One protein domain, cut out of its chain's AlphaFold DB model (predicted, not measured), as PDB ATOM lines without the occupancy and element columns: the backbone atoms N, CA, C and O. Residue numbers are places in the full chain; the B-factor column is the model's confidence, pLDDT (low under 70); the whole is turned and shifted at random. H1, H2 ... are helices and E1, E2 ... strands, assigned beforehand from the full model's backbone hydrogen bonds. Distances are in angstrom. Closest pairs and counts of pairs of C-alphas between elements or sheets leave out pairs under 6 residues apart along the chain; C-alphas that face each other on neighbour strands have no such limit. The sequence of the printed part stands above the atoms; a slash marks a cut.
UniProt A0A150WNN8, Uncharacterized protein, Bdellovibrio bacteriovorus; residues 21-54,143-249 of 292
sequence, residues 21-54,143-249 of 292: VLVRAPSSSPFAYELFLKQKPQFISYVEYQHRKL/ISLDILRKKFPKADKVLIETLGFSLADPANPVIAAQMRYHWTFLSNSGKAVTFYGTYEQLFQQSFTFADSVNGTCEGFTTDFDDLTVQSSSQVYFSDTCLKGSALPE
ATOM      1  N   VAL A  21     132.866 211.557 253.230       94.75
ATOM      2  CA  VAL A  21     134.283 211.919 253.362       94.75
ATOM      3  C   VAL A  21     134.517 212.554 254.730       94.75
ATOM      4  O   VAL A  21     133.868 213.536 255.082       94.75
ATOM      5  N   LEU A  22     135.448 212.021 255.514       96.31
ATOM      6  CA  LEU A  22     135.814 212.558 256.820       96.31
ATOM      7  C   LEU A  22     137.132 213.326 256.724       96.31
ATOM      8  O   LEU A  22     138.192 212.745 256.488       96.31
ATOM      9  N   VAL A  23     137.075 214.631 256.957       96.19
ATOM     10  CA  VAL A  23     138.230 215.532 256.935       96.19
ATOM     11  C   VAL A  23     138.669 215.814 258.364       96.19
ATOM     12  O   VAL A  23     137.854 216.115 259.234       96.19
ATOM     13  N   ARG A  24     139.969 215.710 258.628       96.56
ATOM     14  CA  ARG A  24     140.546 215.942 259.951       96.56
ATOM     15  C   ARG A  24     140.788 217.439 260.149       96.56
ATOM     16  O   ARG A  24     141.511 218.046 259.368       96.56
ATOM     17  N   ALA A  25     140.260 218.048 261.207       95.88
ATOM     18  CA  ALA A  25     140.657 219.412 261.558       95.88
ATOM     19  C   ALA A  25     142.139 219.443 261.997       95.88
ATOM     20  O   ALA A  25     142.568 218.517 262.695       95.88
ATOM     21  N   PRO A  26     142.925 220.492 261.678       93.31
ATOM     22  CA  PRO A  26     144.341 220.578 262.062       93.31
ATOM     23  C   PRO A  26     144.601 220.487 263.573       93.31
ATOM     24  O   PRO A  26     145.659 220.030 263.990       93.31
ATOM     25  N   SER A  27     143.634 220.911 264.391       91.50
ATOM     26  CA  SER A  27     143.697 220.877 265.857       91.50
ATOM     27  C   SER A  27     143.324 219.525 266.473       91.50
ATOM     28  O   SER A  27     143.500 219.332 267.674       91.50
ATOM     29  N   SER A  28     142.788 218.593 265.680       94.75
ATOM     30  CA  SER A  28     142.334 217.293 266.177       94.75
ATOM     31  C   SER A  28     143.484 216.294 266.345       94.75
ATOM     32  O   SER A  28     144.520 216.382 265.685       94.75
ATOM     33  N   SER A  29     143.291 215.303 267.219       95.25
ATOM     34  CA  SER A  29     144.267 214.227 267.422       95.25
ATOM     35  C   SER A  29     144.276 213.257 266.230       95.25
ATOM     36  O   SER A  29     143.239 212.645 265.952       95.25
ATOM     37  N   PRO A  30     145.433 213.021 265.574       93.94
ATOM     38  CA  PRO A  30     145.555 212.009 264.523       93.94
ATOM     39  C   PRO A  30     145.145 210.610 264.988       93.94
ATOM     40  O   PRO A  30     144.481 209.885 264.256       93.94
ATOM     41  N   PHE A  31     145.495 210.239 266.222       95.12
ATOM     42  CA  PHE A  31     145.172 208.924 266.774       95.12
ATOM     43  C   PHE A  31     143.664 208.741 266.980       95.12
ATOM     44  O   PHE A  31     143.117 207.701 266.612       95.12
ATOM     45  N   ALA A  32     142.990 209.751 267.537       96.38
ATOM     46  CA  ALA A  32     141.547 209.694 267.764       96.38
ATOM     47  C   ALA A  32     140.774 209.659 266.434       96.38
ATOM     48  O   ALA A  32     139.853 208.864 266.281       96.38
ATOM     49  N   TYR A  33     141.224 210.428 265.439       96.81
ATOM     50  CA  TYR A  33     140.683 210.402 264.080       96.81
ATOM     51  C   TYR A  33     140.763 209.004 263.436       96.81
ATOM     52  O   TYR A  33     139.761 208.488 262.941       96.81
ATOM     53  N   GLU A  34     141.929 208.355 263.485       95.38
ATOM     54  CA  GLU A  34     142.107 207.002 262.933       95.38
ATOM     55  C   GLU A  34     141.272 205.955 263.684       95.38
ATOM     56  O   GLU A  34     140.721 205.030 263.083       95.38
ATOM     57  N   LEU A  35     141.147 206.094 265.007       96.50
ATOM     58  CA  LEU A  35     140.282 205.232 265.808       96.50
ATOM     59  C   LEU A  35     138.805 205.414 265.429       96.50
ATOM     60  O   LEU A  35     138.091 204.423 265.269       96.50
ATOM     61  N   PHE A  36     138.364 206.659 265.235       96.38
ATOM     62  CA  PHE A  36     137.005 206.987 264.816       96.38
ATOM     63  C   PHE A  36     136.669 206.363 263.454       96.38
ATOM     64  O   PHE A  36     135.636 205.704 263.328       96.38
ATOM     65  N   LEU A  37     137.560 206.487 262.461       95.44
ATOM     66  CA  LEU A  37     137.390 205.862 261.140       95.44
ATOM     67  C   LEU A  37     137.224 204.341 261.233       95.44
ATOM     68  O   LEU A  37     136.327 203.776 260.612       95.44
ATOM     69  N   LYS A  38     138.033 203.670 262.061       95.19
ATOM     70  CA  LYS A  38     137.928 202.214 262.272       95.19
ATOM     71  C   LYS A  38     136.600 201.797 262.903       95.19
ATOM     72  O   LYS A  38     136.108 200.708 262.622       95.19
ATOM     73  N   GLN A  39     136.027 202.636 263.762       95.81
ATOM     74  CA  GLN A  39     134.757 202.361 264.441       95.81
ATOM     75  C   GLN A  39     133.525 202.710 263.592       95.81
ATOM     76  O   GLN A  39     132.420 202.260 263.904       95.81
ATOM     77  N   LYS A  40     133.686 203.534 262.551       94.12
ATOM     78  CA  LYS A  40     132.591 204.097 261.756       94.12
ATOM     79  C   LYS A  40     132.835 203.855 260.256       94.12
ATOM     80  O   LYS A  40     133.205 204.789 259.543       94.12
ATOM     81  N   PRO A  41     132.591 202.627 259.755       90.00
ATOM     82  CA  PRO A  41     132.940 202.222 258.389       90.00
ATOM     83  C   PRO A  41     132.167 202.960 257.287       90.00
ATOM     84  O   PRO A  41     132.515 202.842 256.121       90.00
ATOM     85  N   GLN A  42     131.124 203.722 257.629       91.56
ATOM     86  CA  GLN A  42     130.428 204.587 256.675       91.56
ATOM     87  C   GLN A  42     131.258 205.803 256.222       91.56
ATOM     88  O   GLN A  42     130.868 206.490 255.273       91.56
ATOM     89  N   PHE A  43     132.353 206.106 256.925       94.44
ATOM     90  CA  PHE A  43     133.262 207.187 256.572       94.44
ATOM     91  C   PHE A  43     134.488 206.662 255.835       94.44
ATOM     92  O   PHE A  43     135.062 205.639 256.203       94.44
ATOM     93  N   ILE A  44     134.949 207.444 254.866       95.19
ATOM     94  CA  ILE A  44     136.281 207.298 254.278       95.19
ATOM     95  C   ILE A  44     137.150 208.482 254.667       95.19
ATOM     96  O   ILE A  44     136.664 209.606 254.798       95.19
ATOM     97  N   SER A  45     138.446 208.243 254.844       96.31
ATOM     98  CA  SER A  45     139.380 209.331 255.111       96.31
ATOM     99  C   SER A  45     139.507 210.249 253.898       96.31
ATOM    100  O   SER A  45     139.352 209.826 252.746       96.31
ATOM    101  N   TYR A  46     139.826 211.517 254.146       95.56
ATOM    102  CA  TYR A  46     140.047 212.475 253.069       95.56
ATOM    103  C   TYR A  46     141.219 212.068 252.165       95.56
ATOM    104  O   TYR A  46     141.127 212.168 250.942       95.56
ATOM    105  N   VAL A  47     142.291 211.521 252.749       96.44
ATOM    106  CA  VAL A  47     143.430 210.968 251.998       96.44
ATOM    107  C   VAL A  47     142.996 209.841 251.067       96.44
ATOM    108  O   VAL A  47     143.443 209.791 249.922       96.44
ATOM    109  N   GLU A  48     142.133 208.935 251.529       95.75
ATOM    110  CA  GLU A  48     141.685 207.809 250.709       95.75
ATOM    111  C   GLU A  48     140.754 208.260 249.581       95.75
ATOM    112  O   GLU A  48     140.912 207.816 248.444       95.75
ATOM    113  N   TYR A  49     139.859 209.213 249.854       94.69
ATOM    114  CA  TYR A  49     139.051 209.853 248.817       94.69
ATOM    115  C   TYR A  49     139.927 210.465 247.711       94.69
ATOM    116  O   TYR A  49     139.743 210.170 246.528       94.69
ATOM    117  N   GLN A  50     140.921 211.274 248.092       94.56
ATOM    118  CA  GLN A  50     141.816 211.939 247.140       94.56
ATOM    119  C   GLN A  50     142.649 210.932 246.340       94.56
ATOM    120  O   GLN A  50     142.821 211.088 245.131       94.56
ATOM    121  N   HIS A  51     143.128 209.872 246.991       95.62
ATOM    122  CA  HIS A  51     143.855 208.794 246.330       95.62
ATOM    123  C   HIS A  51     142.996 208.105 245.259       95.62
ATOM    124  O   HIS A  51     143.440 207.991 244.116       95.62
ATOM    125  N   ARG A  52     141.753 207.720 245.580       93.69
ATOM    126  CA  ARG A  52     140.826 207.101 244.614       93.69
ATOM    127  C   ARG A  52     140.508 208.031 243.447       93.69
ATOM    128  O   ARG A  52     140.548 207.604 242.298       93.69
ATOM    129  N   LYS A  53     140.266 209.314 243.725       91.62
ATOM    130  CA  LYS A  53     140.019 210.325 242.688       91.62
ATOM    131  C   LYS A  53     141.192 210.445 241.709       91.62
ATOM    132  O   LYS A  53     140.976 210.549 240.503       91.62
ATOM    133  N   LEU A  54     142.427 210.406 242.206       91.50
ATOM    134  CA  LEU A  54     143.628 210.458 241.365       91.50
ATOM    135  C   LEU A  54     143.833 209.191 240.530       91.50
ATOM    136  O   LEU A  54     144.445 209.274 239.468       91.50
ATOM    137  N   ILE A 143     163.191 204.355 248.394       95.94
ATOM    138  CA  ILE A 143     162.531 205.556 248.893       95.94
ATOM    139  C   ILE A 143     162.329 205.416 250.389       95.94
ATOM    140  O   ILE A 143     161.487 204.649 250.842       95.94
ATOM    141  N   SER A 144     163.100 206.170 251.168       95.56
ATOM    142  CA  SER A 144     162.940 206.175 252.619       95.56
ATOM    143  C   SER A 144     161.679 206.943 253.012       95.56
ATOM    144  O   SER A 144     161.662 208.178 253.001       95.56
ATOM    145  N   LEU A 145     160.629 206.207 253.382       96.38
ATOM    146  CA  LEU A 145     159.374 206.794 253.854       96.38
ATOM    147  C   LEU A 145     159.566 207.530 255.186       96.38
ATOM    148  O   LEU A 145     158.967 208.582 255.385       96.38
ATOM    149  N   ASP A 146     160.467 207.061 256.057       95.56
ATOM    150  CA  ASP A 146     160.803 207.759 257.306       95.56
ATOM    151  C   ASP A 146     161.447 209.132 257.055       95.56
ATOM    152  O   ASP A 146     161.075 210.120 257.692       95.56
ATOM    153  N   ILE A 147     162.374 209.225 256.094       94.94
ATOM    154  CA  ILE A 147     162.967 210.512 255.710       94.94
ATOM    155  C   ILE A 147     161.888 211.432 255.118       94.94
ATOM    156  O   ILE A 147     161.831 212.611 255.476       94.94
ATOM    157  N   LEU A 148     161.010 210.914 254.250       95.75
ATOM    158  CA  LEU A 148     159.905 211.700 253.691       95.75
ATOM    159  C   LEU A 148     158.935 212.183 254.771       95.75
ATOM    160  O   LEU A 148     158.569 213.355 254.763       95.75
ATOM    161  N   ARG A 149     158.588 211.332 255.738       95.19
ATOM    162  CA  ARG A 149     157.760 211.685 256.897       95.19
ATOM    163  C   ARG A 149     158.391 212.801 257.725       95.19
ATOM    164  O   ARG A 149     157.701 213.728 258.124       95.19
ATOM    165  N   LYS A 150     159.706 212.748 257.962       94.44
ATOM    166  CA  LYS A 150     160.433 213.810 258.680       94.44
ATOM    167  C   LYS A 150     160.456 215.124 257.901       94.44
ATOM    168  O   LYS A 150     160.301 216.183 258.498       94.44
ATOM    169  N   LYS A 151     160.644 215.062 256.579       94.12
ATOM    170  CA  LYS A 151     160.681 216.246 255.708       94.12
ATOM    171  C   LYS A 151     159.297 216.872 255.501       94.12
ATOM    172  O   LYS A 151     159.192 218.091 255.413       94.12
ATOM    173  N   PHE A 152     158.251 216.051 255.443       94.38
ATOM    174  CA  PHE A 152     156.868 216.459 255.196       94.38
ATOM    175  C   PHE A 152     155.938 215.935 256.306       94.38
ATOM    176  O   PHE A 152     155.080 215.092 256.051       94.38
ATOM    177  N   PRO A 153     156.067 216.441 257.547       92.44
ATOM    178  CA  PRO A 153     155.414 215.859 258.727       92.44
ATOM    179  C   PRO A 153     153.885 215.978 258.741       92.44
ATOM    180  O   PRO A 153     153.229 215.295 259.520       92.44
ATOM    181  N   LYS A 154     153.309 216.845 257.899       92.94
ATOM    182  CA  LYS A 154     151.853 216.984 257.744       92.94
ATOM    183  C   LYS A 154     151.242 215.946 256.790       92.94
ATOM    184  O   LYS A 154     150.018 215.810 256.770       92.94
ATOM    185  N   ALA A 155     152.051 215.263 255.981       95.81
ATOM    186  CA  ALA A 155     151.568 214.261 255.042       95.81
ATOM    187  C   ALA A 155     151.318 212.925 255.755       95.81
ATOM    188  O   ALA A 155     152.137 212.476 256.553       95.81
ATOM    189  N   ASP A 156     150.206 212.273 255.424       96.12
ATOM    190  CA  ASP A 156     149.868 210.934 255.915       96.12
ATOM    191  C   ASP A 156     150.240 209.857 254.869       96.12
ATOM    192  O   ASP A 156     150.676 208.756 255.212       96.12
ATOM    193  N   LYS A 157     150.128 210.179 253.571       97.12
ATOM    194  CA  LYS A 157     150.419 209.273 252.443       97.12
ATOM    195  C   LYS A 157     151.227 210.003 251.367       97.12
ATOM    196  O   LYS A 157     151.010 211.190 251.123       97.12
ATOM    197  N   VAL A 158     152.129 209.287 250.700       97.62
ATOM    198  CA  VAL A 158     152.792 209.737 249.468       97.62
ATOM    199  C   VAL A 158     152.343 208.859 248.307       97.62
ATOM    200  O   VAL A 158     152.268 207.640 248.438       97.62
ATOM    201  N   LEU A 159     152.022 209.476 247.176       98.12
ATOM    202  CA  LEU A 159     151.788 208.790 245.917       98.12
ATOM    203  C   LEU A 159     153.000 208.988 245.010       98.12
ATOM    204  O   LEU A 159     153.498 210.110 244.886       98.12
ATOM    205  N   ILE A 160     153.452 207.907 244.381       97.94
ATOM    206  CA  ILE A 160     154.413 207.945 243.276       97.94
ATOM    207  C   ILE A 160     153.636 207.560 242.021       97.94
ATOM    208  O   ILE A 160     153.116 206.448 241.928       97.94
ATOM    209  N   GLU A 161     153.505 208.501 241.088       96.75
ATOM    210  CA  GLU A 161     152.409 208.505 240.115       96.75
ATOM    211  C   GLU A 161     151.066 208.438 240.868       96.75
ATOM    212  O   GLU A 161     150.780 209.319 241.679       96.75
ATOM    213  N   THR A 162     150.252 207.397 240.675       96.31
ATOM    214  CA  THR A 162     149.044 207.160 241.487       96.31
ATOM    215  C   THR A 162     149.175 205.976 242.452       96.31
ATOM    216  O   THR A 162     148.161 205.513 242.977       96.31
ATOM    217  N   LEU A 163     150.375 205.417 242.644       96.81
ATOM    218  CA  LEU A 163     150.595 204.315 243.587       96.81
ATOM    219  C   LEU A 163     150.822 204.893 244.979       96.81
ATOM    220  O   LEU A 163     151.780 205.635 245.189       96.81
ATOM    221  N   GLY A 164     149.934 204.566 245.917       96.38
ATOM    222  CA  GLY A 164     149.966 205.116 247.267       96.38
ATOM    223  C   GLY A 164     150.750 204.289 248.276       96.38
ATOM    224  O   GLY A 164     150.543 203.085 248.396       96.38
ATOM    225  N   PHE A 165     151.566 204.978 249.068       96.69
ATOM    226  CA  PHE A 165     152.376 204.432 250.153       96.69
ATOM    227  C   PHE A 165     152.106 205.231 251.429       96.69
ATOM    228  O   PHE A 165     152.246 206.460 251.440       96.69
ATOM    229  N   SER A 166     151.681 204.564 252.505       95.88
ATOM    230  CA  SER A 166     151.489 205.244 253.787       95.88
ATOM    231  C   SER A 166     152.850 205.637 254.346       95.88
ATOM    232  O   SER A 166     153.757 204.814 254.413       95.88
ATOM    233  N   LEU A 167     153.009 206.884 254.795       95.31
ATOM    234  CA  LEU A 167     154.275 207.334 255.390       95.31
ATOM    235  C   LEU A 167     154.541 206.700 256.766       95.31
ATOM    236  O   LEU A 167     155.630 206.856 257.319       95.31
ATOM    237  N   ALA A 168     153.557 205.990 257.320       91.88
ATOM    238  CA  ALA A 168     153.710 205.175 258.517       91.88
ATOM    239  C   ALA A 168     154.204 203.745 258.225       91.88
ATOM    240  O   ALA A 168     154.575 203.047 259.170       91.88
ATOM    241  N   ASP A 169     154.214 203.305 256.962       90.25
ATOM    242  CA  ASP A 169     154.625 201.946 256.616       90.25
ATOM    243  C   ASP A 169     156.141 201.763 256.799       90.25
ATOM    244  O   ASP A 169     156.932 202.634 256.427       90.25
ATOM    245  N   PRO A 170     156.588 200.609 257.331       86.00
ATOM    246  CA  PRO A 170     158.012 200.313 257.470       86.00
ATOM    247  C   PRO A 170     158.665 199.899 256.140       86.00
ATOM    248  O   PRO A 170     159.891 199.893 256.028       86.00
ATOM    249  N   ALA A 171     157.864 199.512 255.143       89.44
ATOM    250  CA  ALA A 171     158.344 199.018 253.863       89.44
ATOM    251  C   ALA A 171     158.650 200.182 252.911       89.44
ATOM    252  O   ALA A 171     157.751 200.875 252.442       89.44
ATOM    253  N   ASN A 172     159.931 200.371 252.603       91.75
ATOM    254  CA  ASN A 172     160.371 201.392 251.656       91.75
ATOM    255  C   ASN A 172     160.107 200.932 250.212       91.75
ATOM    256  O   ASN A 172     160.624 199.878 249.825       91.75
ATOM    257  N   PRO A 173     159.360 201.700 249.397       94.94
ATOM    258  CA  PRO A 173     159.171 201.355 248.000       94.94
ATOM    259  C   PRO A 173     160.467 201.542 247.210       94.94
ATOM    260  O   PRO A 173     161.384 202.269 247.608       94.94
ATOM    261  N   VAL A 174     160.527 200.870 246.066       96.06
ATOM    262  CA  VAL A 174     161.657 200.917 245.141       96.06
ATOM    263  C   VAL A 174     161.200 201.603 243.865       96.06
ATOM    264  O   VAL A 174     160.126 201.306 243.347       96.06
ATOM    265  N   ILE A 175     162.016 202.518 243.350       97.19
ATOM    266  CA  ILE A 175     161.778 203.166 242.056       97.19
ATOM    267  C   ILE A 175     163.013 203.058 241.171       97.19
ATOM    268  O   ILE A 175     164.111 202.770 241.653       97.19
ATOM    269  N   ALA A 176     162.857 203.319 239.875       97.19
ATOM    270  CA  ALA A 176     164.004 203.417 238.985       97.19
ATOM    271  C   ALA A 176     164.839 204.661 239.331       97.19
ATOM    272  O   ALA A 176     164.308 205.758 239.544       97.19
ATOM    273  N   ALA A 177     166.157 204.487 239.401       95.31
ATOM    274  CA  ALA A 177     167.085 205.559 239.736       95.31
ATOM    275  C   ALA A 177     167.079 206.653 238.659       95.31
ATOM    276  O   ALA A 177     166.919 206.370 237.473       95.31
ATOM    277  N   GLN A 178     167.261 207.910 239.081       92.25
ATOM    278  CA  GLN A 178     167.347 209.098 238.210       92.25
ATOM    279  C   GLN A 178     166.121 209.365 237.310       92.25
ATOM    280  O   GLN A 178     166.152 210.271 236.477       92.25
ATOM    281  N   MET A 179     165.014 208.644 237.500       95.81
ATOM    282  CA  MET A 179     163.771 208.889 236.772       95.81
ATOM    283  C   MET A 179     162.926 209.964 237.455       95.81
ATOM    284  O   MET A 179     162.929 210.113 238.679       95.81
ATOM    285  N   ARG A 180     162.182 210.719 236.640       96.75
ATOM    286  CA  ARG A 180     161.195 211.692 237.120       96.75
ATOM    287  C   ARG A 180     159.855 211.018 237.355       96.75
ATOM    288  O   ARG A 180     159.381 210.300 236.477       96.75
ATOM    289  N   TYR A 181     159.236 211.298 238.487       97.88
ATOM    290  CA  TYR A 181     157.914 210.809 238.858       97.88
ATOM    291  C   TYR A 181     157.046 211.978 239.305       97.88
ATOM    292  O   TYR A 181     157.570 213.023 239.707       97.88
ATOM    293  N   HIS A 182     155.731 211.799 239.247       97.81
ATOM    294  CA  HIS A 182     154.820 212.634 240.023       97.81
ATOM    295  C   HIS A 182     154.819 212.170 241.472       97.81
ATOM    296  O   HIS A 182     154.551 211.009 241.761       97.81
ATOM    297  N   TRP A 183     155.137 213.084 242.373       97.94
ATOM    298  CA  TRP A 183     155.111 212.898 243.813       97.94
ATOM    299  C   TRP A 183     153.927 213.679 244.352       97.94
ATOM    300  O   TRP A 183     153.936 214.908 244.291       97.94
ATOM    301  N   THR A 184     152.923 212.991 244.886       97.75
ATOM    302  CA  THR A 184     151.761 213.646 245.494       97.75
ATOM    303  C   THR A 184     151.681 213.306 246.971       97.75
ATOM    304  O   THR A 184     151.485 212.158 247.349       97.75
ATOM    305  N   PHE A 185     151.809 214.312 247.826       97.69
ATOM    306  CA  PHE A 185     151.652 214.174 249.266       97.69
ATOM    307  C   PHE A 185     150.220 214.500 249.658       97.69
ATOM    308  O   PHE A 185     149.717 215.583 249.353       97.69
ATOM    309  N   LEU A 186     149.579 213.564 250.349       97.31
ATOM    310  CA  LEU A 186     148.204 213.685 250.814       97.31
ATOM    311  C   LEU A 186     148.176 213.820 252.335       97.31
ATOM    312  O   LEU A 186     148.939 213.160 253.043       97.31
ATOM    313  N   SER A 187     147.268 214.659 252.829       96.38
ATOM    314  CA  SER A 187     147.035 214.890 254.252       96.38
ATOM    315  C   SER A 187     145.541 214.831 254.550       96.38
ATOM    316  O   SER A 187     144.731 215.334 253.775       96.38
ATOM    317  N   ASN A 188     145.160 214.252 255.684       96.12
ATOM    318  CA  ASN A 188     143.772 214.226 256.143       96.12
ATOM    319  C   ASN A 188     143.290 215.609 256.597       96.12
ATOM    320  O   ASN A 188     142.086 215.811 256.730       96.12
ATOM    321  N   SER A 189     144.213 216.546 256.840       93.88
ATOM    322  CA  SER A 189     143.930 217.895 257.346       93.88
ATOM    323  C   SER A 189     144.318 219.034 256.403       93.88
ATOM    324  O   SER A 189     143.988 220.188 256.678       93.88
ATOM    325  N   GLY A 190     145.023 218.742 255.310       92.69
ATOM    326  CA  GLY A 190     145.561 219.754 254.404       92.69
ATOM    327  C   GLY A 190     145.366 219.423 252.932       92.69
ATOM    328  O   GLY A 190     145.059 218.288 252.563       92.69
ATOM    329  N   LYS A 191     145.584 220.430 252.084       92.56
ATOM    330  CA  LYS A 191     145.553 220.283 250.628       92.56
ATOM    331  C   LYS A 191     146.683 219.369 250.151       92.56
ATOM    332  O   LYS A 191     147.768 219.329 250.734       92.56
ATOM    333  N   ALA A 192     146.411 218.645 249.068       94.31
ATOM    334  CA  ALA A 192     147.413 217.826 248.406       94.31
ATOM    335  C   ALA A 192     148.533 218.706 247.835       94.31
ATOM    336  O   ALA A 192     148.276 219.790 247.311       94.31
ATOM    337  N   VAL A 193     149.768 218.216 247.901       95.19
ATOM    338  CA  VAL A 193     150.922 218.866 247.275       95.19
ATOM    339  C   VAL A 193     151.491 217.941 246.216       95.19
ATOM    340  O   VAL A 193     151.805 216.794 246.524       95.19
ATOM    341  N   THR A 194     151.665 218.448 244.998       95.31
ATOM    342  CA  THR A 194     152.188 217.672 243.868       95.31
ATOM    343  C   THR A 194     153.493 218.265 243.351       95.31
ATOM    344  O   THR A 194     153.650 219.481 243.267       95.31
ATOM    345  N   PHE A 195     154.426 217.393 242.979       96.12
ATOM    346  CA  PHE A 195     155.718 217.747 242.408       96.12
ATOM    347  C   PHE A 195     156.126 216.748 241.328       96.12
ATOM    348  O   PHE A 195     156.077 215.545 241.554       96.12
ATOM    349  N   TYR A 196     156.584 217.239 240.177       97.00
ATOM    350  CA  TYR A 196     157.112 216.396 239.108       97.00
ATOM    351  C   TYR A 196     158.636 216.519 239.022       97.00
ATOM    352  O   TYR A 196     159.165 217.578 238.684       97.00
ATOM    353  N   GLY A 197     159.357 215.434 239.311       96.81
ATOM    354  CA  GLY A 197     160.820 215.449 239.324       96.81
ATOM    355  C   GLY A 197     161.445 214.163 239.853       96.81
ATOM    356  O   GLY A 197     160.759 213.171 240.106       96.81
ATOM    357  N   THR A 198     162.770 214.151 239.985       97.06
ATOM    358  CA  THR A 198     163.493 213.007 240.564       97.06
ATOM    359  C   THR A 198     163.393 212.998 242.092       97.06
ATOM    360  O   THR A 198     163.068 214.010 242.716       97.06
ATOM    361  N   TYR A 199     163.714 211.858 242.709       96.56
ATOM    362  CA  TYR A 199     163.749 211.740 244.171       96.56
ATOM    363  C   TYR A 199     164.750 212.709 244.823       96.56
ATOM    364  O   TYR A 199     164.458 213.302 245.854       96.56
ATOM    365  N   GLU A 200     165.903 212.947 244.198       95.38
ATOM    366  CA  GLU A 200     166.884 213.924 244.689       95.38
ATOM    367  C   GLU A 200     166.343 215.360 244.623       95.38
ATOM    368  O   GLU A 200     166.483 216.130 245.573       95.38
ATOM    369  N   GLN A 201     165.667 215.718 243.527       96.69
ATOM    370  CA  GLN A 201     165.081 217.050 243.355       96.69
ATOM    371  C   GLN A 201     163.944 217.316 244.344       96.69
ATOM    372  O   GLN A 201     163.780 218.452 244.790       96.69
ATOM    373  N   LEU A 202     163.195 216.280 244.732       95.94
ATOM    374  CA  LEU A 202     162.173 216.364 245.775       95.94
ATOM    375  C   LEU A 202     162.766 216.855 247.110       95.94
ATOM    376  O   LEU A 202     162.139 217.645 247.817       95.94
ATOM    377  N   PHE A 203     164.000 216.459 247.444       92.06
ATOM    378  CA  PHE A 203     164.682 216.922 248.657       92.06
ATOM    379  C   PHE A 203     165.120 218.382 248.617       92.06
ATOM    380  O   PHE A 203     165.346 218.965 249.677       92.06
ATOM    381  N   GLN A 204     165.165 218.993 247.442       94.12
ATOM    382  CA  GLN A 204     165.465 220.415 247.283       94.12
ATOM    383  C   GLN A 204     164.208 221.282 247.431       94.12
ATOM    384  O   GLN A 204     164.311 222.494 247.591       94.12
ATOM    385  N   GLN A 205     163.018 220.670 247.420       92.25
ATOM    386  CA  GLN A 205     161.758 221.392 247.546       92.25
ATOM    387  C   GLN A 205     161.414 221.699 249.005       92.25
ATOM    388  O   GLN A 205     161.697 220.908 249.914       92.25
ATOM    389  N   SER A 206     160.747 222.836 249.202       88.94
ATOM    390  CA  SER A 206     160.098 223.227 250.455       88.94
ATOM    391  C   SER A 206     158.614 223.425 250.175       88.94
ATOM    392  O   SER A 206     158.236 224.355 249.468       88.94
ATOM    393  N   PHE A 207     157.781 222.524 250.689       88.69
ATOM    394  CA  PHE A 207     156.336 222.579 250.496       88.69
ATOM    395  C   PHE A 207     155.637 223.067 251.756       88.69
ATOM    396  O   PHE A 207     155.932 222.600 252.857       88.69
ATOM    397  N   THR A 208     154.657 223.945 251.575       87.25
ATOM    398  CA  THR A 208     153.763 224.385 252.644       87.25
ATOM    399  C   THR A 208     152.409 223.723 252.446       87.25
ATOM    400  O   THR A 208     151.720 223.999 251.467       87.25
ATOM    401  N   PHE A 209     152.015 222.851 253.375       88.88
ATOM    402  CA  PHE A 209     150.674 222.267 253.377       88.88
ATOM    403  C   PHE A 209     149.691 223.293 253.936       88.88
ATOM    404  O   PHE A 209     149.683 223.551 255.146       88.88
ATOM    405  N   ALA A 210     148.897 223.876 253.040       92.12
ATOM    406  CA  ALA A 210     147.742 224.680 253.405       92.12
ATOM    407  C   ALA A 210     146.690 223.785 254.066       92.12
ATOM    408  O   ALA A 210     146.400 222.694 253.569       92.12
ATOM    409  N   ASP A 211     146.137 224.237 255.185       93.44
ATOM    410  CA  ASP A 211     145.103 223.494 255.895       93.44
ATOM    411  C   ASP A 211     143.778 223.591 255.121       93.44
ATOM    412  O   ASP A 211     143.400 224.658 254.639       93.44
ATOM    413  N   SER A 212     143.066 222.469 254.986       92.62
ATOM    414  CA  SER A 212     141.771 222.427 254.284       92.62
ATOM    415  C   SER A 212     140.618 222.934 255.150       92.62
ATOM    416  O   SER A 212     139.526 223.198 254.648       92.62
ATOM    417  N   VAL A 213     140.850 223.043 256.458       93.94
ATOM    418  CA  VAL A 213     139.892 223.499 257.463       93.94
ATOM    419  C   VAL A 213     140.587 224.518 258.352       93.94
ATOM    420  O   VAL A 213     141.624 224.210 258.935       93.94
ATOM    421  N   ASN A 214     139.985 225.695 258.513       93.19
ATOM    422  CA  ASN A 214     140.480 226.749 259.397       93.19
ATOM    423  C   ASN A 214     139.426 227.084 260.457       93.19
ATOM    424  O   ASN A 214     138.284 227.383 260.117       93.19
ATOM    425  N   GLY A 215     139.804 227.061 261.737       91.06
ATOM    426  CA  GLY A 215     138.914 227.380 262.858       91.06
ATOM    427  C   GLY A 215     138.767 226.244 263.871       91.06
ATOM    428  O   GLY A 215     139.637 225.380 263.997       91.06
ATOM    429  N   THR A 216     137.669 226.266 264.625       92.88
ATOM    430  CA  THR A 216     137.382 225.333 265.725       92.88
ATOM    431  C   THR A 216     136.013 224.673 265.552       92.88
ATOM    432  O   THR A 216     135.261 224.971 264.626       92.88
ATOM    433  N   CYS A 217     135.666 223.780 266.479       93.06
ATOM    434  CA  CYS A 217     134.348 223.148 266.541       93.06
ATOM    435  C   CYS A 217     133.177 224.157 266.609       93.06
ATOM    436  O   CYS A 217     132.072 223.857 266.147       93.06
ATOM    437  N   GLU A 218     133.410 225.333 267.200       90.38
ATOM    438  CA  GLU A 218     132.402 226.389 267.369       90.38
ATOM    439  C   GLU A 218     132.143 227.150 266.065       90.38
ATOM    440  O   GLU A 218     131.018 227.577 265.806       90.38
ATOM    441  N   GLY A 219     133.169 227.274 265.224       89.19
ATOM    442  CA  GLY A 219     133.094 227.944 263.936       89.19
ATOM    443  C   GLY A 219     134.341 227.674 263.103       89.19
ATOM    444  O   GLY A 219     135.467 227.854 263.573       89.19
ATOM    445  N   PHE A 220     134.134 227.254 261.857       93.12
ATOM    446  CA  PHE A 220     135.210 226.951 260.922       93.12
ATOM    447  C   PHE A 220     134.826 227.297 259.485       93.12
ATOM    448  O   PHE A 220     133.649 227.406 259.138       93.12
ATOM    449  N   THR A 221     135.846 227.437 258.647       91.56
ATOM    450  CA  THR A 221     135.736 227.520 257.193       91.56
ATOM    451  C   THR A 221     136.445 226.335 256.554       91.56
ATOM    452  O   THR A 221     137.360 225.744 257.136       91.56
ATOM    453  N   THR A 222     135.996 225.967 255.360       92.06
ATOM    454  CA  THR A 222     136.603 224.906 254.560       92.06
ATOM    455  C   THR A 222     137.068 225.468 253.230       92.06
ATOM    456  O   THR A 222     136.442 226.370 252.673       92.06
ATOM    457  N   ASP A 223     138.179 224.940 252.739       90.06
ATOM    458  CA  ASP A 223     138.769 225.298 251.455       90.06
ATOM    459  C   ASP A 223     139.013 224.009 250.662       90.06
ATOM    460  O   ASP A 223     140.113 223.449 250.638       90.06
ATOM    461  N   PHE A 224     137.928 223.485 250.090       89.12
ATOM    462  CA  PHE A 224     137.953 222.310 249.227       89.12
ATOM    463  C   PHE A 224     137.763 222.736 247.777       89.12
ATOM    464  O   PHE A 224     136.743 223.324 247.430       89.12
ATOM    465  N   ASP A 225     138.694 222.339 246.911       84.00
ATOM    466  CA  ASP A 225     138.579 222.580 245.467       84.00
ATOM    467  C   ASP A 225     137.551 221.629 244.799       84.00
ATOM    468  O   ASP A 225     137.241 221.756 243.616       84.00
ATOM    469  N   ASP A 226     137.027 220.647 245.544       85.94
ATOM    470  CA  ASP A 226     136.071 219.641 245.075       85.94
ATOM    471  C   ASP A 226     134.676 219.859 245.676       85.94
ATOM    472  O   ASP A 226     134.468 219.690 246.881       85.94
ATOM    473  N   LEU A 227     133.702 220.159 244.812       84.94
ATOM    474  CA  LEU A 227     132.297 220.363 245.183       84.94
ATOM    475  C   LEU A 227     131.664 219.131 245.850       84.94
ATOM    476  O   LEU A 227     130.787 219.266 246.706       84.94
ATOM    477  N   THR A 228     132.106 217.927 245.488       85.44
ATOM    478  CA  THR A 228     131.639 216.674 246.094       85.44
ATOM    479  C   THR A 228     132.072 216.620 247.550       85.44
ATOM    480  O   THR A 228     131.244 216.394 248.429       85.44
ATOM    481  N   VAL A 229     133.347 216.904 247.831       87.75
ATOM    482  CA  VAL A 229     133.868 216.964 249.207       87.75
ATOM    483  C   VAL A 229     133.172 218.081 249.971       87.75
ATOM    484  O   VAL A 229     132.660 217.858 251.061       87.75
ATOM    485  N   GLN A 230     133.055 219.265 249.374       87.19
ATOM    486  CA  GLN A 230     132.415 220.406 250.020       87.19
ATOM    487  C   GLN A 230     130.965 220.119 250.442       87.19
ATOM    488  O   GLN A 230     130.551 220.529 251.527       87.19
ATOM    489  N   SER A 231     130.207 219.399 249.613       84.12
ATOM    490  CA  SER A 231     128.791 219.097 249.858       84.12
ATOM    491  C   SER A 231     128.547 217.869 250.735       84.12
ATOM    492  O   SER A 231     127.518 217.815 251.406       84.12
ATOM    493  N   SER A 232     129.463 216.896 250.745       85.81
ATOM    494  CA  SER A 232     129.250 215.592 251.389       85.81
ATOM    495  C   SER A 232     130.239 215.258 252.503       85.81
ATOM    496  O   SER A 232     130.131 214.183 253.089       85.81
ATOM    497  N   SER A 233     131.192 216.137 252.824       92.38
ATOM    498  CA  SER A 233     132.170 215.850 253.872       92.38
ATOM    499  C   SER A 233     131.702 216.238 255.275       92.38
ATOM    500  O   SER A 233     130.829 217.088 255.487       92.38
ATOM    501  N   GLN A 234     132.313 215.597 256.263       95.19
ATOM    502  CA  GLN A 234     132.223 215.977 257.664       95.19
ATOM    503  C   GLN A 234     133.621 216.276 258.197       95.19
ATOM    504  O   GLN A 234     134.584 215.575 257.896       95.19
ATOM    505  N   VAL A 235     133.723 217.326 259.000       96.25
ATOM    506  CA  VAL A 235     134.945 217.763 259.660       96.25
ATOM    507  C   VAL A 235     134.979 217.202 261.076       96.25
ATOM    508  O   VAL A 235     134.099 217.484 261.896       96.25
ATOM    509  N   TYR A 236     136.013 216.416 261.354       97.50
ATOM    510  CA  TYR A 236     136.299 215.832 262.657       97.50
ATOM    511  C   TYR A 236     137.210 216.758 263.468       97.50
ATOM    512  O   TYR A 236     138.363 216.985 263.095       97.50
ATOM    513  N   PHE A 237     136.708 217.257 264.599       96.75
ATOM    514  CA  PHE A 237     137.505 217.981 265.596       96.75
ATOM    515  C   PHE A 237     137.837 217.093 266.802       96.75
ATOM    516  O   PHE A 237     138.935 217.171 267.350       96.75
ATOM    517  N   SER A 238     136.883 216.261 267.224       96.12
ATOM    518  CA  SER A 238     137.002 215.280 268.311       96.12
ATOM    519  C   SER A 238     135.829 214.296 268.260       96.12
ATOM    520  O   SER A 238     134.876 214.509 267.509       96.12
ATOM    521  N   ASP A 239     135.840 213.268 269.109       92.19
ATOM    522  CA  ASP A 239     134.756 212.274 269.190       92.19
ATOM    523  C   ASP A 239     133.390 212.882 269.539       92.19
ATOM    524  O   ASP A 239     132.350 212.354 269.149       92.19
ATOM    525  N   THR A 240     133.378 214.016 270.245       93.50
ATOM    526  CA  THR A 240     132.155 214.751 270.596       93.50
ATOM    527  C   THR A 240     131.846 215.892 269.631       93.50
ATOM    528  O   THR A 240     130.797 216.522 269.756       93.50
ATOM    529  N   CYS A 241     132.740 216.196 268.684       94.19
ATOM    530  CA  CYS A 241     132.547 217.272 267.724       94.19
ATOM    531  C   CYS A 241     132.860 216.853 266.290       94.19
ATOM    532  O   CYS A 241     134.000 216.904 265.815       94.19
ATOM    533  N   LEU A 242     131.773 216.543 265.593       94.81
ATOM    534  CA  LEU A 242     131.714 216.236 264.178       94.81
ATOM    535  C   LEU A 242     130.715 217.196 263.522       94.81
ATOM    536  O   LEU A 242     129.581 217.327 263.989       94.81
ATOM    537  N   LYS A 243     131.136 217.908 262.476       93.19
ATOM    538  CA  LYS A 243     130.320 218.942 261.816       93.19
ATOM    539  C   LYS A 243     130.300 218.722 260.309       93.19
ATOM    540  O   LYS A 243     131.325 218.398 259.731       93.19
ATOM    541  N   GLY A 244     129.157 218.918 259.655       88.81
ATOM    542  CA  GLY A 244     129.099 218.901 258.189       88.81
ATOM    543  C   GLY A 244     129.887 220.067 257.587       88.81
ATOM    544  O   GLY A 244     129.864 221.163 258.140       88.81
ATOM    545  N   SER A 245     130.570 219.846 256.461       79.38
ATOM    546  CA  SER A 245     131.312 220.895 255.742       79.38
ATOM    547  C   SER A 245     130.433 221.840 254.926       79.38
ATOM    548  O   SER A 245     130.933 222.845 254.421       79.38
ATOM    549  N   ALA A 246     129.156 221.491 254.745       69.94
ATOM    550  CA  ALA A 246     128.228 222.251 253.925       69.94
ATOM    551  C   ALA A 246     128.074 223.689 254.445       69.94
ATOM    552  O   ALA A 246     127.967 223.926 255.649       69.94
ATOM    553  N   LEU A 247     128.029 224.643 253.510       55.00
ATOM    554  CA  LEU A 247     127.736 226.044 253.803       55.00
ATOM    555  C   LEU A 247     126.426 226.147 254.609       55.00
ATOM    556  O   LEU A 247     125.462 225.443 254.283       55.00
ATOM    557  N   PRO A 248     126.359 227.012 255.638       49.41
ATOM    558  CA  PRO A 248     125.151 227.188 256.434       49.41
ATOM    559  C   PRO A 248     123.957 227.517 255.529       49.41
ATOM    560  O   PRO A 248     124.074 228.295 254.581       49.41
ATOM    561  N   GLU A 249     122.794 226.937 255.837       44.38
ATOM    562  CA  GLU A 249     121.573 226.966 255.011       44.38
ATOM    563  C   GLU A 249     121.050 228.372 254.644       44.38
ATOM    564  O   GLU A 249     120.181 228.500 253.782       44.38
TER     565      GLU A 249
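AT A GLANCE: This is residues 21 to 54 and 143 to 249 of the 292 residues of an uncharacterized protein of Bdellovibrio bacteriovorus (UniProt A0A150WNN8). What is the overall shape? Two lobes follow each other along one long axis, one built on the sheet E2 E1 E10 E11, the other on the sheet E4 E3 E6 E7, with H2 between the two sheets. H1 packs on the first sheet, and the E8 and E9 hairpin and H5 belong to the same lobe. What is printed? The printed part has 141 residues, of mixed class, with five named helices and eleven named strands in the order E1 H1 E2 H2 H3 E3 E4 E5 E6 E7 H4 E8 E9 H5 E10 E11; the first sheet is mixed, the second antiparallel. How spread out is it? It is compact, with a radius of gyration of the C-alphas of 15.7 A, yet elongated, spanning 51 by 27 by 23 A.

HOW THE PARTS SIT: How does the first sheet run? E1, residues 21 to 24, is parallel to E2, residues 43 to 45, with N 22 and O 44 2.8 A apart, and to E10, residues 233 to 238, with N 23 and O 234 2.8 A apart. E10 and E11, residues 241 to 244, are a hairpin, with N 235 and O 243 2.7 A apart, and the sheet is strongly twisted. H1, residues 30 to 39, is on it at a height of 7.3 A, in two layers, a helix on one face of a sheet; E1, H1 and E2 form a strand-helix-strand unit, two parallel neighbour strands with a helix between, its crossover right-handed. What of H2? H2, residues 46 to 54, is on the first sheet and also on that of E4, residues 163 to 166, E3, residues 157 to 160, E6, residues 181 to 186, and E7, residues 193 to 197. It runs along E3 at 1 degree on the local plane, 9.2 A over this sheet, and its closest C-alphas to E6 are those of Val 47 and Leu 186, 5.6 A apart. How are these strands paired? E3 and E4 form a hairpin, with N 158 and O 165 2.9 A apart; E6 is antiparallel to E3, with N 159 and O 184 2.7 A apart, and forms a hairpin with E7, with N 183 and O 195 2.8 A apart. H3, residues 145 to 151, and H4, residues 199 to 204, only graze this sheet, while E5, residues 174 to 176, pairs with no named strand. What remains? E8, residues 213 to 216, and E9, residues 219 to 222, form a hairpin, with N 221 and O 214 2.8 A apart, and H5, residues 227 to 232, only grazes the first sheet. In H1, H2, H3 and H5 every O i to N i+4 pair is within hydrogen-bond range; in H4 0 of 2 are, but 3 of 3 O i to N i+3 pairs.

IN THESE COORDINATES: Where does it begin and end? C-alpha 21 opens E1 at (134.283, 211.919, 253.362), and C-alpha 244 ends E11 at (129.099, 218.901, 258.189). Which elements are long? E6 measures 15.7 A from first to last C-alpha, E10 15.2 A and H1 14.5 A.

THE WHOLE: Is anything missing? Residues 55 to 142 are not printed, and C-alphas 54 and 143 are 20.9 A apart across this cut; of the links printed whole, none is long. Where is confidence low? Residues 246 to 249 are under 70, while the mean pLDDT of the printed part is 92.7.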